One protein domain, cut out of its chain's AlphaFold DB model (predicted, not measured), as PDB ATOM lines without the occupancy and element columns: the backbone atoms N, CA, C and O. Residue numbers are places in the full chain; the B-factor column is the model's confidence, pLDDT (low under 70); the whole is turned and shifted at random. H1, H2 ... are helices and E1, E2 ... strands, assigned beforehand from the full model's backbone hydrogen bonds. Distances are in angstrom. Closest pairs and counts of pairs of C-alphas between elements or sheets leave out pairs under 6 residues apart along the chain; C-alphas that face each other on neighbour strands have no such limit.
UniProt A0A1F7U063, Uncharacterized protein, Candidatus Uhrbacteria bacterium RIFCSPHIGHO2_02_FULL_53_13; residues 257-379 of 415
ATOM      1  N   LEU A 257      95.939 110.772 104.471       94.12
ATOM      2  CA  LEU A 257      97.159 111.566 104.316       94.12
ATOM      3  C   LEU A 257      96.826 113.046 104.470       94.12
ATOM      4  O   LEU A 257      95.654 113.410 104.535       94.12
ATOM      5  N   PHE A 258      97.855 113.887 104.473       96.19
ATOM      6  CA  PHE A 258      97.706 115.336 104.475       96.19
ATOM      7  C   PHE A 258      98.112 115.897 103.119       96.19
ATOM      8  O   PHE A 258      99.258 115.764 102.693       96.19
ATOM      9  N   GLY A 259      97.158 116.489 102.417       94.81
ATOM     10  CA  GLY A 259      97.383 117.170 101.158       94.81
ATOM     11  C   GLY A 259      97.667 118.648 101.382       94.81
ATOM     12  O   GLY A 259      96.959 119.315 102.132       94.81
ATOM     13  N   VAL A 260      98.678 119.167 100.694       94.25
ATOM     14  CA  VAL A 260      98.977 120.599 100.628       94.25
ATOM     15  C   VAL A 260      98.900 121.028  99.175       94.25
ATOM     16  O   VAL A 260      99.524 120.412  98.311       94.25
ATOM     17  N   PHE A 261      98.135 122.079  98.891       91.19
ATOM     18  CA  PHE A 261      98.085 122.684  97.566       91.19
ATOM     19  C   PHE A 261      98.310 124.188  97.678       91.19
ATOM     20  O   PHE A 261      97.676 124.866  98.479       91.19
ATOM     21  N   HIS A 262      99.224 124.720  96.870       85.81
ATOM     22  CA  HIS A 262      99.555 126.143  96.879       85.81
ATOM     23  C   HIS A 262     100.160 126.562  95.536       85.81
ATOM     24  O   HIS A 262     100.992 125.848  94.983       85.81
ATOM     25  N   ASP A 263      99.743 127.712  94.993       80.00
ATOM     26  CA  ASP A 263     100.245 128.283  93.726       80.00
ATOM     27  C   ASP A 263     100.343 127.284  92.548       80.00
ATOM     28  O   ASP A 263     101.267 127.330  91.736       80.00
ATOM     29  N   GLY A 264      99.377 126.365  92.443       78.00
ATOM     30  CA  GLY A 264      99.316 125.366  91.368       78.00
ATOM     31  C   GLY A 264     100.173 124.115  91.589       78.00
ATOM     32  O   GLY A 264     100.089 123.192  90.781       78.00
ATOM     33  N   GLY A 265     100.950 124.049  92.674       86.25
ATOM     34  CA  GLY A 265     101.569 122.817  93.161       86.25
ATOM     35  C   GLY A 265     100.643 122.071  94.122       86.25
ATOM     36  O   GLY A 265      99.880 122.696  94.857       86.25
ATOM     37  N   ALA A 266     100.721 120.741  94.125       91.94
ATOM     38  CA  ALA A 266     100.023 119.881  95.077       91.94
ATOM     39  C   ALA A 266     100.937 118.729  95.503       91.94
ATOM     40  O   ALA A 266     101.564 118.087  94.654       91.94
ATOM     41  N   LYS A 267     101.014 118.468  96.809       94.44
ATOM     42  CA  LYS A 267     101.796 117.367  97.375       94.44
ATOM     43  C   LYS A 267     101.040 116.706  98.521       94.44
ATOM     44  O   LYS A 267     100.442 117.379  99.353       94.44
ATOM     45  N   ALA A 268     101.063 115.379  98.542       94.94
ATOM     46  CA  ALA A 268     100.521 114.554  99.610       94.94
ATOM     47  C   ALA A 268     101.640 114.106 100.554       94.94
ATOM     48  O   ALA A 268     102.666 113.600 100.102       94.94
ATOM     49  N   PHE A 269     101.414 114.227 101.857       95.50
ATOM     50  CA  PHE A 269     102.341 113.820 102.904       95.50
ATOM     51  C   PHE A 269     101.724 112.719 103.765       95.50
ATOM     52  O   PHE A 269     100.627 112.855 104.310       95.50
ATOM     53  N   ASP A 270     102.454 111.617 103.895       93.62
ATOM     54  CA  ASP A 270     102.167 110.563 104.861       93.62
ATOM     55  C   ASP A 270     102.841 110.912 106.196       93.62
ATOM     56  O   ASP A 270     104.069 110.981 106.273       93.62
ATOM     57  N   VAL A 271     102.048 111.121 107.253       92.62
ATOM     58  CA  VAL A 271     102.554 111.469 108.597       92.62
ATOM     59  C   VAL A 271     103.572 110.440 109.081       92.62
ATOM     60  O   VAL A 271     104.605 110.811 109.638       92.62
ATOM     61  N   VAL A 272     103.327 109.152 108.816       91.88
ATOM     62  CA  VAL A 272     104.243 108.079 109.216       91.88
ATOM     63  C   VAL A 272     105.593 108.259 108.534       91.88
ATOM     64  O   VAL A 272     106.624 108.137 109.187       91.88
ATOM     65  N   ALA A 273     105.597 108.617 107.249       93.75
ATOM     66  CA  ALA A 273     106.825 108.843 106.502       93.75
ATOM     67  C   ALA A 273     107.578 110.095 106.975       93.75
ATOM     68  O   ALA A 273     108.805 110.070 107.048       93.75
ATOM     69  N   ILE A 274     106.875 111.172 107.346       95.44
ATOM     70  CA  ILE A 274     107.513 112.359 107.943       95.44
ATOM     71  C   ILE A 274     108.250 111.977 109.229       95.44
ATOM     72  O   ILE A 274     109.409 112.354 109.419       95.44
ATOM     73  N   ILE A 275     107.615 111.184 110.093       93.69
ATOM     74  CA  ILE A 275     108.218 110.724 111.347       93.69
ATOM     75  C   ILE A 275     109.394 109.777 111.073       93.69
ATOM     76  O   ILE A 275     110.481 109.992 111.607       93.69
ATOM     77  N   SER A 276     109.204 108.742 110.250       93.25
ATOM     78  CA  SER A 276     110.184 107.658 110.109       93.25
ATOM     79  C   SER A 276     111.344 107.973 109.169       93.25
ATOM     80  O   SER A 276     112.454 107.513 109.416       93.25
ATOM     81  N   GLU A 277     111.108 108.731 108.097       94.94
ATOM     82  CA  GLU A 277     112.102 108.982 107.041       94.94
ATOM     83  C   GLU A 277     112.737 110.383 107.157       94.94
ATOM     84  O   GLU A 277     113.821 110.614 106.626       94.94
ATOM     85  N   SER A 278     112.089 111.316 107.869       93.69
ATOM     86  CA  SER A 278     112.568 112.696 108.084       93.69
ATOM     87  C   SER A 278     112.719 113.085 109.561       93.69
ATOM     88  O   SER A 278     112.918 114.258 109.869       93.69
ATOM     89  N   ASN A 279     112.615 112.131 110.494       93.50
ATOM     90  CA  ASN A 279     112.693 112.391 111.937       93.50
ATOM     91  C   ASN A 279     111.750 113.529 112.395       93.50
ATOM     92  O   ASN A 279     112.101 114.360 113.233       93.50
ATOM     93  N   GLY A 280     110.562 113.602 111.791       94.88
ATOM     94  CA  GLY A 280     109.537 114.589 112.113       94.88
ATOM     95  C   GLY A 280     109.692 115.959 111.443       94.88
ATOM     96  O   GLY A 280     108.825 116.795 111.670       94.88
ATOM     97  N   VAL A 281     110.733 116.219 110.634       97.56
ATOM     98  CA  VAL A 281     110.932 117.516 109.950       97.56
ATOM     99  C   VAL A 281     111.392 117.335 108.506       97.56
ATOM    100  O   VAL A 281     112.521 116.935 108.232       97.56
ATOM    101  N   LYS A 282     110.539 117.718 107.558       97.31
ATOM    102  CA  LYS A 282     110.797 117.669 106.120       97.31
ATOM    103  C   LYS A 282     110.833 119.078 105.540       97.31
ATOM    104  O   LYS A 282     109.808 119.727 105.357       97.31
ATOM    105  N   ASN A 283     112.032 119.532 105.184       97.56
ATOM    106  CA  ASN A 283     112.185 120.700 104.319       97.56
ATOM    107  C   ASN A 283     111.899 120.285 102.878       97.56
ATOM    108  O   ASN A 283     112.571 119.391 102.352       97.56
ATOM    109  N   ASP A 284     110.954 120.955 102.234       94.94
ATOM    110  CA  ASP A 284     110.499 120.603 100.896       94.94
ATOM    111  C   ASP A 284     110.377 121.831  99.993       94.94
ATOM    112  O   ASP A 284     110.340 122.977 100.450       94.94
ATOM    113  N   VAL A 285     110.347 121.578  98.691       91.75
ATOM    114  CA  VAL A 285     110.060 122.566  97.657       91.75
ATOM    115  C   VAL A 285     109.133 121.889  96.663       91.75
ATOM    116  O   VAL A 285     109.549 120.965  95.971       91.75
ATOM    117  N   PHE A 286     107.894 122.356  96.576       85.25
ATOM    118  CA  PHE A 286     106.953 121.910  95.552       85.25
ATOM    119  C   PHE A 286     106.238 123.119  94.946       85.25
ATOM    120  O   PHE A 286     105.998 124.133  95.608       85.25
ATOM    121  N   GLY A 287     105.961 123.046  93.641       82.38
ATOM    122  CA  GLY A 287     105.614 124.233  92.861       82.38
ATOM    123  C   GLY A 287     106.786 125.222  92.818       82.38
ATOM    124  O   GLY A 287     107.889 124.859  92.423       82.38
ATOM    125  N   ASN A 288     106.551 126.469  93.239       84.88
ATOM    126  CA  ASN A 288     107.554 127.546  93.234       84.88
ATOM    127  C   ASN A 288     107.864 128.096  94.638       84.88
ATOM    128  O   ASN A 288     108.356 129.218  94.763       84.88
ATOM    129  N   ARG A 289     107.534 127.350  95.700       89.75
ATOM    130  CA  ARG A 289     107.718 127.791  97.088       89.75
ATOM    131  C   ARG A 289     108.415 126.731  97.929       89.75
ATOM    132  O   ARG A 289     108.281 125.535  97.683       89.75
ATOM    133  N   ALA A 290     109.178 127.202  98.910       94.75
ATOM    134  CA  ALA A 290     109.803 126.365  99.916       94.75
ATOM    135  C   ALA A 290     108.900 126.269 101.146       94.75
ATOM    136  O   ALA A 290     108.317 127.262 101.583       94.75
ATOM    137  N   PHE A 291     108.832 125.069 101.708       96.38
ATOM    138  CA  PHE A 291     108.011 124.754 102.863       96.38
ATOM    139  C   PHE A 291     108.800 123.917 103.866       96.38
ATOM    140  O   PHE A 291     109.809 123.281 103.536       96.38
ATOM    141  N   VAL A 292     108.312 123.901 105.098       97.75
ATOM    142  CA  VAL A 292     108.668 122.911 106.106       97.75
ATOM    143  C   VAL A 292     107.400 122.188 106.534       97.75
ATOM    144  O   VAL A 292     106.438 122.813 106.966       97.75
ATOM    145  N   VAL A 293     107.407 120.868 106.387       97.25
ATOM    146  CA  VAL A 293     106.393 119.973 106.945       97.25
ATOM    147  C   VAL A 293     106.982 119.367 108.199       97.25
ATOM    148  O   VAL A 293     108.086 118.823 108.161       97.25
ATOM    149  N   TRP A 294     106.274 119.447 109.312       96.38
ATOM    150  CA  TRP A 294     106.775 118.909 110.563       96.38
ATOM    151  C   TRP A 294     105.655 118.338 111.410       96.38
ATOM    152  O   TRP A 294     104.495 118.711 111.271       96.38
ATOM    153  N   VAL A 295     106.013 117.383 112.255       93.44
ATOM    154  CA  VAL A 295     105.087 116.759 113.191       93.44
ATOM    155  C   VAL A 295     105.481 117.208 114.584       93.44
ATOM    156  O   VAL A 295     106.633 117.033 114.996       93.44
ATOM    157  N   ASP A 296     104.544 117.826 115.293       88.88
ATOM    158  CA  ASP A 296     104.788 118.220 116.671       88.88
ATOM    159  C   ASP A 296     104.858 116.991 117.590       88.88
ATOM    160  O   ASP A 296     104.602 115.848 117.207       88.88
ATOM    161  N   LYS A 297     105.205 117.211 118.858       83.81
ATOM    162  CA  LYS A 297     105.343 116.106 119.812       83.81
ATOM    163  C   LYS A 297     104.027 115.366 120.119       83.81
ATOM    164  O   LYS A 297     104.063 114.368 120.833       83.81
ATOM    165  N   PHE A 298     102.890 115.914 119.697       83.25
ATOM    166  CA  PHE A 298     101.564 115.337 119.866       83.25
ATOM    167  C   PHE A 298     101.124 114.579 118.605       83.25
ATOM    168  O   PHE A 298     100.108 113.898 118.623       83.25
ATOM    169  N   GLY A 299     101.901 114.618 117.521       84.88
ATOM    170  CA  GLY A 299     101.570 113.916 116.286       84.88
ATOM    171  C   GLY A 299     100.716 114.735 115.320       84.88
ATOM    172  O   GLY A 299     100.314 114.196 114.289       84.88
ATOM    173  N   ALA A 300     100.450 116.016 115.609       89.25
ATOM    174  CA  ALA A 300      99.794 116.896 114.650       89.25
ATOM    175  C   ALA A 300     100.804 117.333 113.579       89.25
ATOM    176  O   ALA A 300     101.937 117.714 113.890       89.25
ATOM    177  N   LEU A 301     100.393 117.242 112.312       93.62
ATOM    178  CA  LEU A 301     101.185 117.689 111.172       93.62
ATOM    179  C   LEU A 301     100.914 119.170 110.913       93.62
ATOM    180  O   LEU A 301      99.764 119.579 110.772       93.62
ATOM    181  N   HIS A 302     101.993 119.931 110.794       94.88
ATOM    182  CA  HIS A 302     102.005 121.361 110.518       94.88
ATOM    183  C   HIS A 302     102.790 121.623 109.239       94.88
ATOM    184  O   HIS A 302     103.762 120.918 108.935       94.88
ATOM    185  N   VAL A 303     102.385 122.644 108.488       96.31
ATOM    186  CA  VAL A 303     103.091 123.066 107.279       96.31
ATOM    187  C   VAL A 303     103.236 124.571 107.295       96.31
ATOM    188  O   VAL A 303     102.263 125.306 107.406       96.31
ATOM    189  N   ASN A 304     104.469 125.037 107.158       96.94
ATOM    190  CA  ASN A 304     104.766 126.457 107.126       96.94
ATOM    191  C   ASN A 304     105.572 126.802 105.881       96.94
ATOM    192  O   ASN A 304     106.359 125.992 105.381       96.94
ATOM    193  N   GLU A 305     105.403 128.026 105.386       95.88
ATOM    194  CA  GLU A 305     106.334 128.587 104.406       95.88
ATOM    195  C   GLU A 305     107.761 128.601 104.975       95.88
ATOM    196  O   GLU A 305     107.972 128.675 106.182       95.88
ATOM    197  N   ARG A 306     108.766 128.568 104.108       95.75
ATOM    198  CA  ARG A 306     110.176 128.636 104.499       95.75
ATOM    199  C   ARG A 306     110.913 129.610 103.588       95.75
ATOM    200  O   ARG A 306     110.606 129.711 102.402       95.75
ATOM    201  N   GLY A 307     111.878 130.329 104.144       95.19
ATOM    202  CA  GLY A 307     112.886 131.052 103.378       95.19
ATOM    203  C   GLY A 307     114.049 130.133 103.010       95.19
ATOM    204  O   GLY A 307     113.864 128.980 102.606       95.19
ATOM    205  N   ASP A 308     115.267 130.643 103.167       93.88
ATOM    206  CA  ASP A 308     116.485 129.874 102.917       93.88
ATOM    207  C   ASP A 308     116.852 128.961 104.101       93.88
ATOM    208  O   ASP A 308     117.513 127.942 103.894       93.88
ATOM    209  N   GLU A 309     116.345 129.247 105.308       96.00
ATOM    210  CA  GLU A 309     116.646 128.528 106.555       96.00
ATOM    211  C   GLU A 309     116.166 127.080 106.536       96.00
ATOM    212  O   GLU A 309     115.004 126.827 106.247       96.00
ATOM    213  N   ARG A 310     117.017 126.103 106.841       97.62
ATOM    214  CA  ARG A 310     116.631 124.685 106.883       97.62
ATOM    215  C   ARG A 310     116.340 124.263 108.315       97.62
ATOM    216  O   ARG A 310     117.162 124.478 109.194       97.62
ATOM    217  N   PHE A 311     115.204 123.614 108.538       97.94
ATOM    218  CA  PHE A 311     114.808 123.109 109.849       97.94
ATOM    219  C   PHE A 311     115.296 121.683 110.077       97.94
ATOM    220  O   PHE A 311     115.132 120.830 109.210       97.94
ATOM    221  N   VAL A 312     115.881 121.397 111.236       97.19
ATOM    222  CA  VAL A 312     116.503 120.088 111.516       97.19
ATOM    223  C   VAL A 312     115.801 119.294 112.599       97.19
ATOM    224  O   VAL A 312     115.999 118.083 112.701       97.19
ATOM    225  N   ARG A 313     115.008 119.956 113.447       94.25
ATOM    226  CA  ARG A 313     114.365 119.298 114.583       94.25
ATOM    227  C   ARG A 313     113.122 120.043 115.041       94.25
ATOM    228  O   ARG A 313     113.161 121.257 115.225       94.25
ATOM    229  N   ALA A 314     112.060 119.283 115.288       93.06
ATOM    230  CA  ALA A 314     110.870 119.746 115.980       93.06
ATOM    231  C   ALA A 314     111.051 119.629 117.498       93.06
ATOM    232  O   ALA A 314     111.625 118.671 118.023       93.06
ATOM    233  N   GLU A 315     110.556 120.632 118.206       88.81
ATOM    234  CA  GLU A 315     110.379 120.644 119.651       88.81
ATOM    235  C   GLU A 315     108.889 120.701 119.994       88.81
ATOM    236  O   GLU A 315     108.030 120.714 119.120       88.81
ATOM    237  N   LYS A 316     108.566 120.744 121.293       79.19
ATOM    238  CA  LYS A 316     107.178 120.733 121.774       79.19
ATOM    239  C   LYS A 316     106.273 121.781 121.102       79.19
ATOM    240  O   LYS A 316     105.110 121.485 120.881       79.19
ATOM    241  N   ALA A 317     106.790 122.983 120.866       83.12
ATOM    242  CA  ALA A 317     106.056 124.114 120.292       83.12
ATOM    243  C   ALA A 317     107.010 125.043 119.521       83.12
ATOM    244  O   ALA A 317     106.928 126.263 119.620       83.12
ATOM    245  N   ALA A 318     108.009 124.462 118.859       93.38
ATOM    246  CA  ALA A 318     108.999 125.219 118.106       93.38
ATOM    247  C   ALA A 318     109.684 124.337 117.066       93.38
ATOM    248  O   ALA A 318     109.730 123.112 117.211       93.38
ATOM    249  N   LEU A 319     110.299 124.980 116.082       96.56
ATOM    250  CA  LEU A 319     111.259 124.361 115.179       96.56
ATOM    251  C   LEU A 319     112.648 124.953 115.392       96.56
ATOM    252  O   LEU A 319     112.795 126.138 115.680       96.56
ATOM    253  N   VAL A 320     113.673 124.121 115.246       97.00
ATOM    254  CA  VAL A 320     115.073 124.549 115.308       97.00
ATOM    255  C   VAL A 320     115.693 124.432 113.924       97.00
ATOM    256  O   VAL A 320     115.568 123.383 113.280       97.00
ATOM    257  N   ASP A 321     116.337 125.502 113.466       97.94
ATOM    258  CA  ASP A 321     117.048 125.526 112.186       97.94
ATOM    259  C   ASP A 321     118.505 125.034 112.285       97.94
ATOM    260  O   ASP A 321     119.017 124.746 113.368       97.94
ATOM    261  N   GLU A 322     119.164 124.871 111.135       97.81
ATOM    262  CA  GLU A 322     120.563 124.428 111.022       97.81
ATOM    263  C   GLU A 322     121.559 125.364 111.728       97.81
ATOM    264  O   GLU A 322     122.641 124.924 112.116       97.81
ATOM    265  N   GLU A 323     121.200 126.635 111.924       97.31
ATOM    266  CA  GLU A 323     122.014 127.623 112.639       97.31
ATOM    267  C   GLU A 323     121.798 127.564 114.162       97.31
ATOM    268  O   GLU A 323     122.541 128.180 114.928       97.31
ATOM    269  N   GLY A 324     120.818 126.776 114.617       96.88
ATOM    270  CA  GLY A 324     120.445 126.639 116.019       96.88
ATOM    271  C   GLY A 324     119.445 127.690 116.497       96.88
ATOM    272  O   GLY A 324     119.200 127.773 117.704       96.88
ATOM    273  N   ASN A 325     118.849 128.475 115.595       97.44
ATOM    274  CA  ASN A 325     117.799 129.417 115.958       97.44
ATOM    275  C   ASN A 325     116.513 128.657 116.283       97.44
ATOM    276  O   ASN A 325     116.131 127.707 115.592       97.44
ATOM    277  N   ARG A 326     115.823 129.097 117.336       96.94
ATOM    278  CA  ARG A 326     114.562 128.513 117.793       96.94
ATOM    279  C   ARG A 326     113.399 129.373 117.316       96.94
ATOM    280  O   ARG A 326     113.254 130.508 117.754       96.94
ATOM    281  N   TRP A 327     112.584 128.813 116.432       97.75
ATOM    282  CA  TRP A 327     111.394 129.439 115.879       97.75
ATOM    283  C   TRP A 327     110.166 129.013 116.679       97.75
ATOM    284  O   TRP A 327     109.806 127.836 116.674       97.75
ATOM    285  N   GLU A 328     109.533 129.958 117.369       96.81
ATOM    286  CA  GLU A 328     108.358 129.707 118.207       96.81
ATOM    287  C   GLU A 328     107.118 129.474 117.348       96.81
ATOM    288  O   GLU A 328     106.851 130.255 116.432       96.81
ATOM    289  N   PHE A 329     106.353 128.430 117.671       95.44
ATOM    290  CA  PHE A 329     105.061 128.165 117.049       95.44
ATOM    291  C   PHE A 329     103.951 128.928 117.772       95.44
ATOM    292  O   PHE A 329     103.740 128.756 118.974       95.44
ATOM    293  N   ASP A 330     103.227 129.753 117.029       94.56
ATOM    294  CA  ASP A 330     102.052 130.470 117.504       94.56
ATOM    295  C   ASP A 330     100.798 129.646 117.186       94.56
ATOM    296  O   ASP A 330     100.417 129.502 116.031       94.56
ATOM    297  N   SER A 331     100.136 129.105 118.209       92.75
ATOM    298  CA  SER A 331      98.964 128.233 118.044       92.75
ATOM    299  C   SER A 331      97.734 128.929 117.458       92.75
ATOM    300  O   SER A 331      96.871 128.258 116.898       92.75
ATOM    301  N   MET A 332      97.639 130.255 117.595       92.31
ATOM    302  CA  MET A 332      96.505 131.045 117.113       92.31
ATOM    303  C   MET A 332      96.566 131.211 115.592       92.31
ATOM    304  O   MET A 332      95.566 131.093 114.892       92.31
ATOM    305  N   THR A 333      97.764 131.487 115.084       93.75
ATOM    306  CA  THR A 333      98.030 131.758 113.664       93.75
ATOM    307  C   THR A 333      98.643 130.572 112.923       93.75
ATOM    308  O   THR A 333      98.803 130.634 111.707       93.75
ATOM    309  N   GLN A 334      99.044 129.536 113.665       94.81
ATOM    310  CA  GLN A 334      99.876 128.407 113.236       94.81
ATOM    311  C   GLN A 334     101.172 128.820 112.532       94.81
ATOM    312  O   GLN A 334     101.736 128.069 111.741       94.81
ATOM    313  N   SER A 335     101.666 130.027 112.816       96.94
ATOM    314  CA  SER A 335     102.888 130.558 112.221       96.94
ATOM    315  C   SER A 335     104.121 130.234 113.062       96.94
ATOM    316  O   SER A 335     104.031 130.019 114.271       96.94
ATOM    317  N   LEU A 336     105.292 130.223 112.423       97.50
ATOM    318  CA  LEU A 336     106.578 130.164 113.117       97.50
ATOM    319  C   LEU A 336     107.207 131.551 113.153       97.50
ATOM    320  O   LEU A 336     107.234 132.255 112.138       97.50
ATOM    321  N   THR A 337     107.771 131.929 114.297       97.56
ATOM    322  CA  THR A 337     108.375 133.250 114.489       97.56
ATOM    323  C   THR A 337     109.773 133.166 115.084       97.56
ATOM    324  O   THR A 337     110.023 132.437 116.039       97.56
ATOM    325  N   PHE A 338     110.696 133.934 114.512       97.50
ATOM    326  CA  PHE A 338     112.037 134.138 115.054       97.50
ATOM    327  C   PHE A 338     112.493 135.565 114.739       97.50
ATOM    328  O   PHE A 338     112.471 136.003 113.584       97.50
ATOM    329  N   ASP A 339     112.880 136.308 115.775       95.06
ATOM    330  CA  ASP A 339     113.146 137.747 115.722       95.06
ATOM    331  C   ASP A 339     111.999 138.548 115.076       95.06
ATOM    332  O   ASP A 339     110.961 138.787 115.687       95.06
ATOM    333  N   LYS A 340     112.197 139.012 113.836       94.25
ATOM    334  CA  LYS A 340     111.213 139.769 113.045       94.25
ATOM    335  C   LYS A 340     110.667 138.964 111.869       94.25
ATOM    336  O   LYS A 340     109.867 139.486 111.094       94.25
ATOM    337  N   ASN A 341     111.139 137.733 111.699       96.62
ATOM    338  CA  ASN A 341     110.737 136.868 110.609       96.62
ATOM    339  C   ASN A 341     109.529 136.040 111.034       96.62
ATOM    340  O   ASN A 341     109.492 135.487 112.132       96.62
ATOM    341  N   VAL A 342     108.561 135.939 110.127       97.56
ATOM    342  CA  VAL A 342     107.356 135.129 110.292       97.56
ATOM    343  C   VAL A 342     107.272 134.167 109.118       97.56
ATOM    344  O   VAL A 342     107.458 134.568 107.963       97.56
ATOM    345  N   ARG A 343     106.985 132.903 109.411       97.25
ATOM    346  CA  ARG A 343     106.649 131.868 108.437       97.25
ATOM    347  C   ARG A 343     105.196 131.496 108.613       97.25
ATOM    348  O   ARG A 343     104.800 131.002 109.663       97.25
ATOM    349  N   ARG A 344     104.397 131.821 107.602       95.75
ATOM    350  CA  ARG A 344     102.948 131.658 107.659       95.75
ATOM    351  C   ARG A 344     102.575 130.185 107.624       95.75
ATOM    352  O   ARG A 344     103.312 129.375 107.061       95.75
ATOM    353  N   ASP A 345     101.441 129.885 108.235       95.25
ATOM    354  CA  ASP A 345     100.748 128.618 108.060       95.25
ATOM    355  C   ASP A 345     100.384 128.390 106.590       95.25
ATOM    356  O   ASP A 345     100.101 129.332 105.838       95.25
ATOM    357  N   VAL A 346     100.410 127.125 106.194       93.75
ATOM    358  CA  VAL A 346      99.930 126.639 104.910       93.75
ATOM    359  C   VAL A 346      98.985 125.484 105.221       93.75
ATOM    360  O   VAL A 346      99.455 124.422 105.630       93.75
ATOM    361  N   PRO A 347      97.668 125.646 105.007       90.81
ATOM    362  CA  PRO A 347      96.700 124.640 105.413       90.81
ATOM    363  C   PRO A 347      97.010 123.256 104.833       90.81
ATOM    364  O   PRO A 347      97.065 123.063 103.614       90.81
ATOM    365  N   ALA A 348      97.184 122.284 105.726       93.06
ATOM    366  CA  ALA A 348      97.329 120.880 105.383       93.06
ATOM    367  C   ALA A 348      95.996 120.168 105.605       93.06
ATOM    368  O   ALA A 348      95.487 120.082 106.721       93.06
ATOM    369  N   ILE A 349      95.422 119.641 104.531       93.56
ATOM    370  CA  ILE A 349      94.092 119.044 104.565       93.56
ATOM    371  C   ILE A 349      94.243 117.541 104.702       93.56
ATOM    372  O   ILE A 349      94.753 116.876 103.798       93.56
ATOM    373  N   ARG A 350      93.768 116.980 105.815       95.38
ATOM    374  CA  ARG A 350      93.566 115.533 105.889       95.38
ATOM    375  C   ARG A 350      92.557 115.122 104.829       95.38
ATOM    376  O   ARG A 350      91.546 115.793 104.672       95.38
ATOM    377  N   ILE A 351      92.831 114.050 104.103       96.25
ATOM    378  CA  ILE A 351      91.941 113.553 103.058       96.25
ATOM    379  C   ILE A 351      92.275 112.100 102.715       96.25
ATOM    380  O   ILE A 351      93.418 111.655 102.852       96.25
ATOM    381  N   PHE A 352      91.292 111.358 102.214       95.94
ATOM    382  CA  PHE A 352      91.514 110.075 101.561       95.94
ATOM    383  C   PHE A 352      92.238 110.221 100.221       95.94
ATOM    384  O   PHE A 352      91.915 111.077  99.390       95.94
ATOM    385  N   TRP A 353      93.178 109.309  99.970       94.00
ATOM    386  CA  TRP A 353      94.000 109.311  98.766       94.00
ATOM    387  C   TRP A 353      93.207 109.354  97.455       94.00
ATOM    388  O   TRP A 353      93.575 110.116  96.564       94.00
ATOM    389  N   PHE A 354      92.104 108.607  97.322       93.19
ATOM    390  CA  PHE A 354      91.319 108.596  96.082       93.19
ATOM    391  C   PHE A 354      90.791 109.995  95.721       93.19
ATOM    392  O   PHE A 354      90.797 110.381  94.553       93.19
ATOM    393  N   ALA A 355      90.351 110.763  96.722       94.38
ATOM    394  CA  ALA A 355      89.775 112.086  96.527       94.38
ATOM    395  C   ALA A 355      90.868 113.113  96.213       94.38
ATOM    396  O   ALA A 355      90.700 113.942  95.314       94.38
ATOM    397  N   TRP A 356      92.012 113.009  96.899       94.38
ATOM    398  CA  TRP A 356      93.184 113.837  96.624       94.38
ATOM    399  C   TRP A 356      93.728 113.597  95.216       94.38
ATOM    400  O   TRP A 356      93.819 114.537  94.434       94.38
ATOM    401  N   ALA A 357      94.011 112.343  94.858       91.38
ATOM    402  CA  ALA A 357      94.566 111.975  93.557       91.38
ATOM    403  C   ALA A 357      93.611 112.292  92.396       91.38
ATOM    404  O   ALA A 357      94.061 112.718  91.337       91.38
ATOM    405  N   SER A 358      92.293 112.146  92.587       91.06
ATOM    406  CA  SER A 358      91.307 112.551  91.573       91.06
ATOM    407  C   SER A 358      91.250 114.074  91.389       91.06
ATOM    408  O   SER A 358      90.995 114.561  90.291       91.06
ATOM    409  N   THR A 359      91.487 114.843  92.454       91.56
ATOM    410  CA  THR A 359      91.487 116.316  92.411       91.56
ATOM    411  C   THR A 359      92.810 116.870  91.875       91.56
ATOM    412  O   THR A 359      92.814 117.842  91.119       91.56
ATOM    413  N   PHE A 360      93.926 116.233  92.227       90.38
ATOM    414  CA  PHE A 360      95.288 116.626  91.882       90.38
ATOM    415  C   PHE A 360      96.052 115.427  91.293       90.38
ATOM    416  O   PHE A 360      96.956 114.897  91.935       90.38
ATOM    417  N   PRO A 361      95.763 114.974  90.061       86.81
ATOM    418  CA  PRO A 361      96.397 113.763  89.517       86.81
ATOM    419  C   PRO A 361      97.885 113.925  89.194       86.81
ATOM    420  O   PRO A 361      98.564 112.940  88.935       86.81
ATOM    421  N   GLN A 362      98.388 115.161  89.178       85.19
ATOM    422  CA  GLN A 362      99.816 115.467  89.042       85.19
ATOM    423  C   GLN A 362     100.487 115.687  90.407       85.19
ATOM    424  O   GLN A 362     101.591 116.222  90.465       85.19
ATOM    425  N   THR A 363      99.810 115.335  91.507       89.88
ATOM    426  CA  THR A 363     100.344 115.501  92.859       89.88
ATOM    427  C   THR A 363     101.667 114.765  93.021       89.88
ATOM    428  O   THR A 363     101.849 113.626  92.582       89.88
ATOM    429  N   GLU A 364     102.582 115.400  93.736       91.81
ATOM    430  CA  GLU A 364     103.705 114.693  94.330       91.81
ATOM    431  C   GLU A 364     103.249 113.929  95.576       91.81
ATOM    432  O   GLU A 364     102.208 114.235  96.168       91.81
ATOM    433  N   ILE A 365     104.034 112.937  95.985       92.69
ATOM    434  CA  ILE A 365     103.839 112.202  97.231       92.69
ATOM    435  C   ILE A 365     105.168 112.169  97.981       92.69
ATOM    436  O   ILE A 365     106.206 111.879  97.390       92.69
ATOM    437  N   TYR A 366     105.110 112.443  99.279       94.50
ATOM    438  CA  TYR A 366     106.123 112.074 100.256       94.50
ATOM    439  C   TYR A 366     105.538 110.980 101.154       94.50
ATOM    440  O   TYR A 366     104.775 111.259 102.083       94.50
ATOM    441  N   GLY A 367     105.813 109.716 100.839       92.81
ATOM    442  CA  GLY A 367     105.163 108.603 101.525       92.81
ATOM    443  C   GLY A 367     105.363 107.247 100.869       92.81
ATOM    444  O   GLY A 367     105.958 107.120  99.799       92.81
ATOM    445  N   ARG A 368     104.860 106.196 101.527       87.00
ATOM    446  CA  ARG A 368     104.934 104.826 101.003       87.00
ATOM    447  C   ARG A 368     103.797 104.537 100.027       87.00
ATOM    448  O   ARG A 368     102.637 104.871 100.277       87.00
ATOM    449  N   THR A 369     104.151 103.859  98.942       85.50
ATOM    450  CA  THR A 369     103.256 103.412  97.874       85.50
ATOM    451  C   THR A 369     103.242 101.885  97.775       85.50
ATOM    452  O   THR A 369     104.203 101.209  98.146       85.50
ATOM    453  N   ARG A 370     102.154 101.322  97.236       80.69
ATOM    454  CA  ARG A 370     101.915  99.872  97.146       80.69
ATOM    455  C   ARG A 370     102.917  99.113  96.270       80.69
ATOM    456  O   ARG A 370     103.108  97.924  96.496       80.69
ATOM    457  N   LYS A 371     103.525  99.765  95.271       74.44
ATOM    458  CA  LYS A 371     104.408  99.113  94.280       74.44
ATOM    459  C   LYS A 371     105.840  99.647  94.264       74.44
ATOM    460  O   LYS A 371     106.754  98.893  93.958       74.44
ATOM    461  N   GLN A 372     106.041 100.929  94.566       70.38
ATOM    462  CA  GLN A 372     107.342 101.595  94.414       70.38
ATOM    463  C   GLN A 372     108.052 101.804  95.759       70.38
ATOM    464  O   GLN A 372     109.145 102.356  95.799       70.38
ATOM    465  N   GLY A 373     107.456 101.353  96.870       84.56
ATOM    466  CA  GLY A 373     107.992 101.608  98.202       84.56
ATOM    467  C   GLY A 373     107.873 103.085  98.568       84.56
ATOM    468  O   GLY A 373     106.860 103.718  98.269       84.56
ATOM    469  N   PHE A 374     108.878 103.621  99.257       88.44
ATOM    470  CA  PHE A 374     108.924 105.033  99.626       88.44
ATOM    471  C   PHE A 374     109.179 105.923  98.398       88.44
ATOM    472  O   PHE A 374     110.088 105.655  97.616       88.44
ATOM    473  N   VAL A 375     108.380 106.980  98.251       89.00
ATOM    474  CA  VAL A 375     108.454 107.966  97.166       89.00
ATOM    475  C   VAL A 375     108.542 109.367  97.774       89.00
ATOM    476  O   VAL A 375     107.808 109.678  98.709       89.00
ATOM    477  N   ASP A 376     109.430 110.195  97.220       90.25
ATOM    478  CA  ASP A 376     109.498 111.648  97.425       90.25
ATOM    479  C   ASP A 376     109.572 112.314  96.045       90.25
ATOM    480  O   ASP A 376     110.640 112.389  95.435       90.25
ATOM    481  N   GLY A 377     108.417 112.704  95.509       85.38
ATOM    482  CA  GLY A 377     108.313 113.347  94.200       85.38
ATOM    483  C   GLY A 377     107.049 112.964  93.442       85.38
ATOM    484  O   GLY A 377     106.075 112.483  94.024       85.38
ATOM    485  N   THR A 378     107.044 113.203  92.128       77.44
ATOM    486  CA  THR A 378     105.877 112.948  91.276       77.44
ATOM    487  C   THR A 378     105.521 111.470  91.281       77.44
ATOM    488  O   THR A 378     106.311 110.625  90.856       77.44
ATOM    489  N   PHE A 379     104.295 111.163  91.695       66.06
ATOM    490  CA  PHE A 379     103.744 109.839  91.483       66.06
ATOM    491  C   PHE A 379     103.076 109.794  90.111       66.06
ATOM    492  O   PHE A 379     101.972 110.300  89.922       66.06
TER     493      PHE A 379
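Overview. This is residues 257 to 379 of the 415 residues of an uncharacterized protein of Candidatus Uhrbacteria bacterium RIFCSPHIGHO2_02_FULL_53_13 (UniProt A0A1F7U063). Three strongly twisted sheets are stacked face to face along the longest axis: E11 E1 E2 E12 E13 at one end, E3 E4 E5 in the middle, and E6 E7 E8 E9 E10 at the other end. H1 packs on both the first and the middle sheet, while H2 covers the opposite face of the first. The printed part has 123 residues, with two named helices and thirteen named strands in the order E1 E2 H1 E3 to E11 H2 E12 E13, mostly strand; the first sheet is mixed, the other two antiparallel. It is compact, with a radius of gyration of the C-alphas of 14.0 A, and spans 42 by 28 by 24 A, only just elongated.

Along the chain. Find C-alpha 257 at (97.159, 111.566, 104.316), where E1, residues 257 to 262, begins its 16.5 A. Its sheet also holds E2 at 265 to 269, E11 at 349 to 352, E12 at 364 to 369, and E13 at 373 to 378, which ends at C-alpha 378, (105.877, 112.948, 91.276). H1 is residues 271 to 278 and H2 residues 353 to 359. Next look at E3, 281 to 286, E4, 289 to 295, the longest strand at 19.7 A, and E5, 301 to 305. The last sheet has E6 at 311 to 315, E7 at 318 to 321, E8 at 326 to 330, E9 at 335 to 338 and E10 at 341 to 343.

Arrangement. Begin with E1 and E2, an antiparallel hairpin with N 260 and O 267 2.8 A apart. E2 and E12 are parallel, with N 366 and O 268 at 2.8 A. E11, H2 and E12 form a split strand-helix-strand unit, two strands running the same way with E1 and E2 between them; its crossover is right-handed. H2 runs along E1 at a height over the sheet of 9.0 A. H1 runs across E12 at 8.4 A; the C-alphas of Ala 273 and Gly 367, their closest, are 5.3 A apart. E3 E4 E5 is a meander, each strand the antiparallel neighbour of the one before; N 292 and O 304 are 2.9 A apart. E6 to E10 form another, with N 337 and O 328 at 2.9 A. Its strands stand at 65 degrees to those of E3 E4 E5. In H1 and H2 every O i to N i+4 pair is within hydrogen-bond range.

Size, cuts and confidence. The C-alphas farthest apart, those of Lys 340 and Lys 371, are 45.3 A apart. The printed part has no cut, and the links between named elements are tight. Mean pLDDT of the printed part is 92.1; residue 379 alone is under 70.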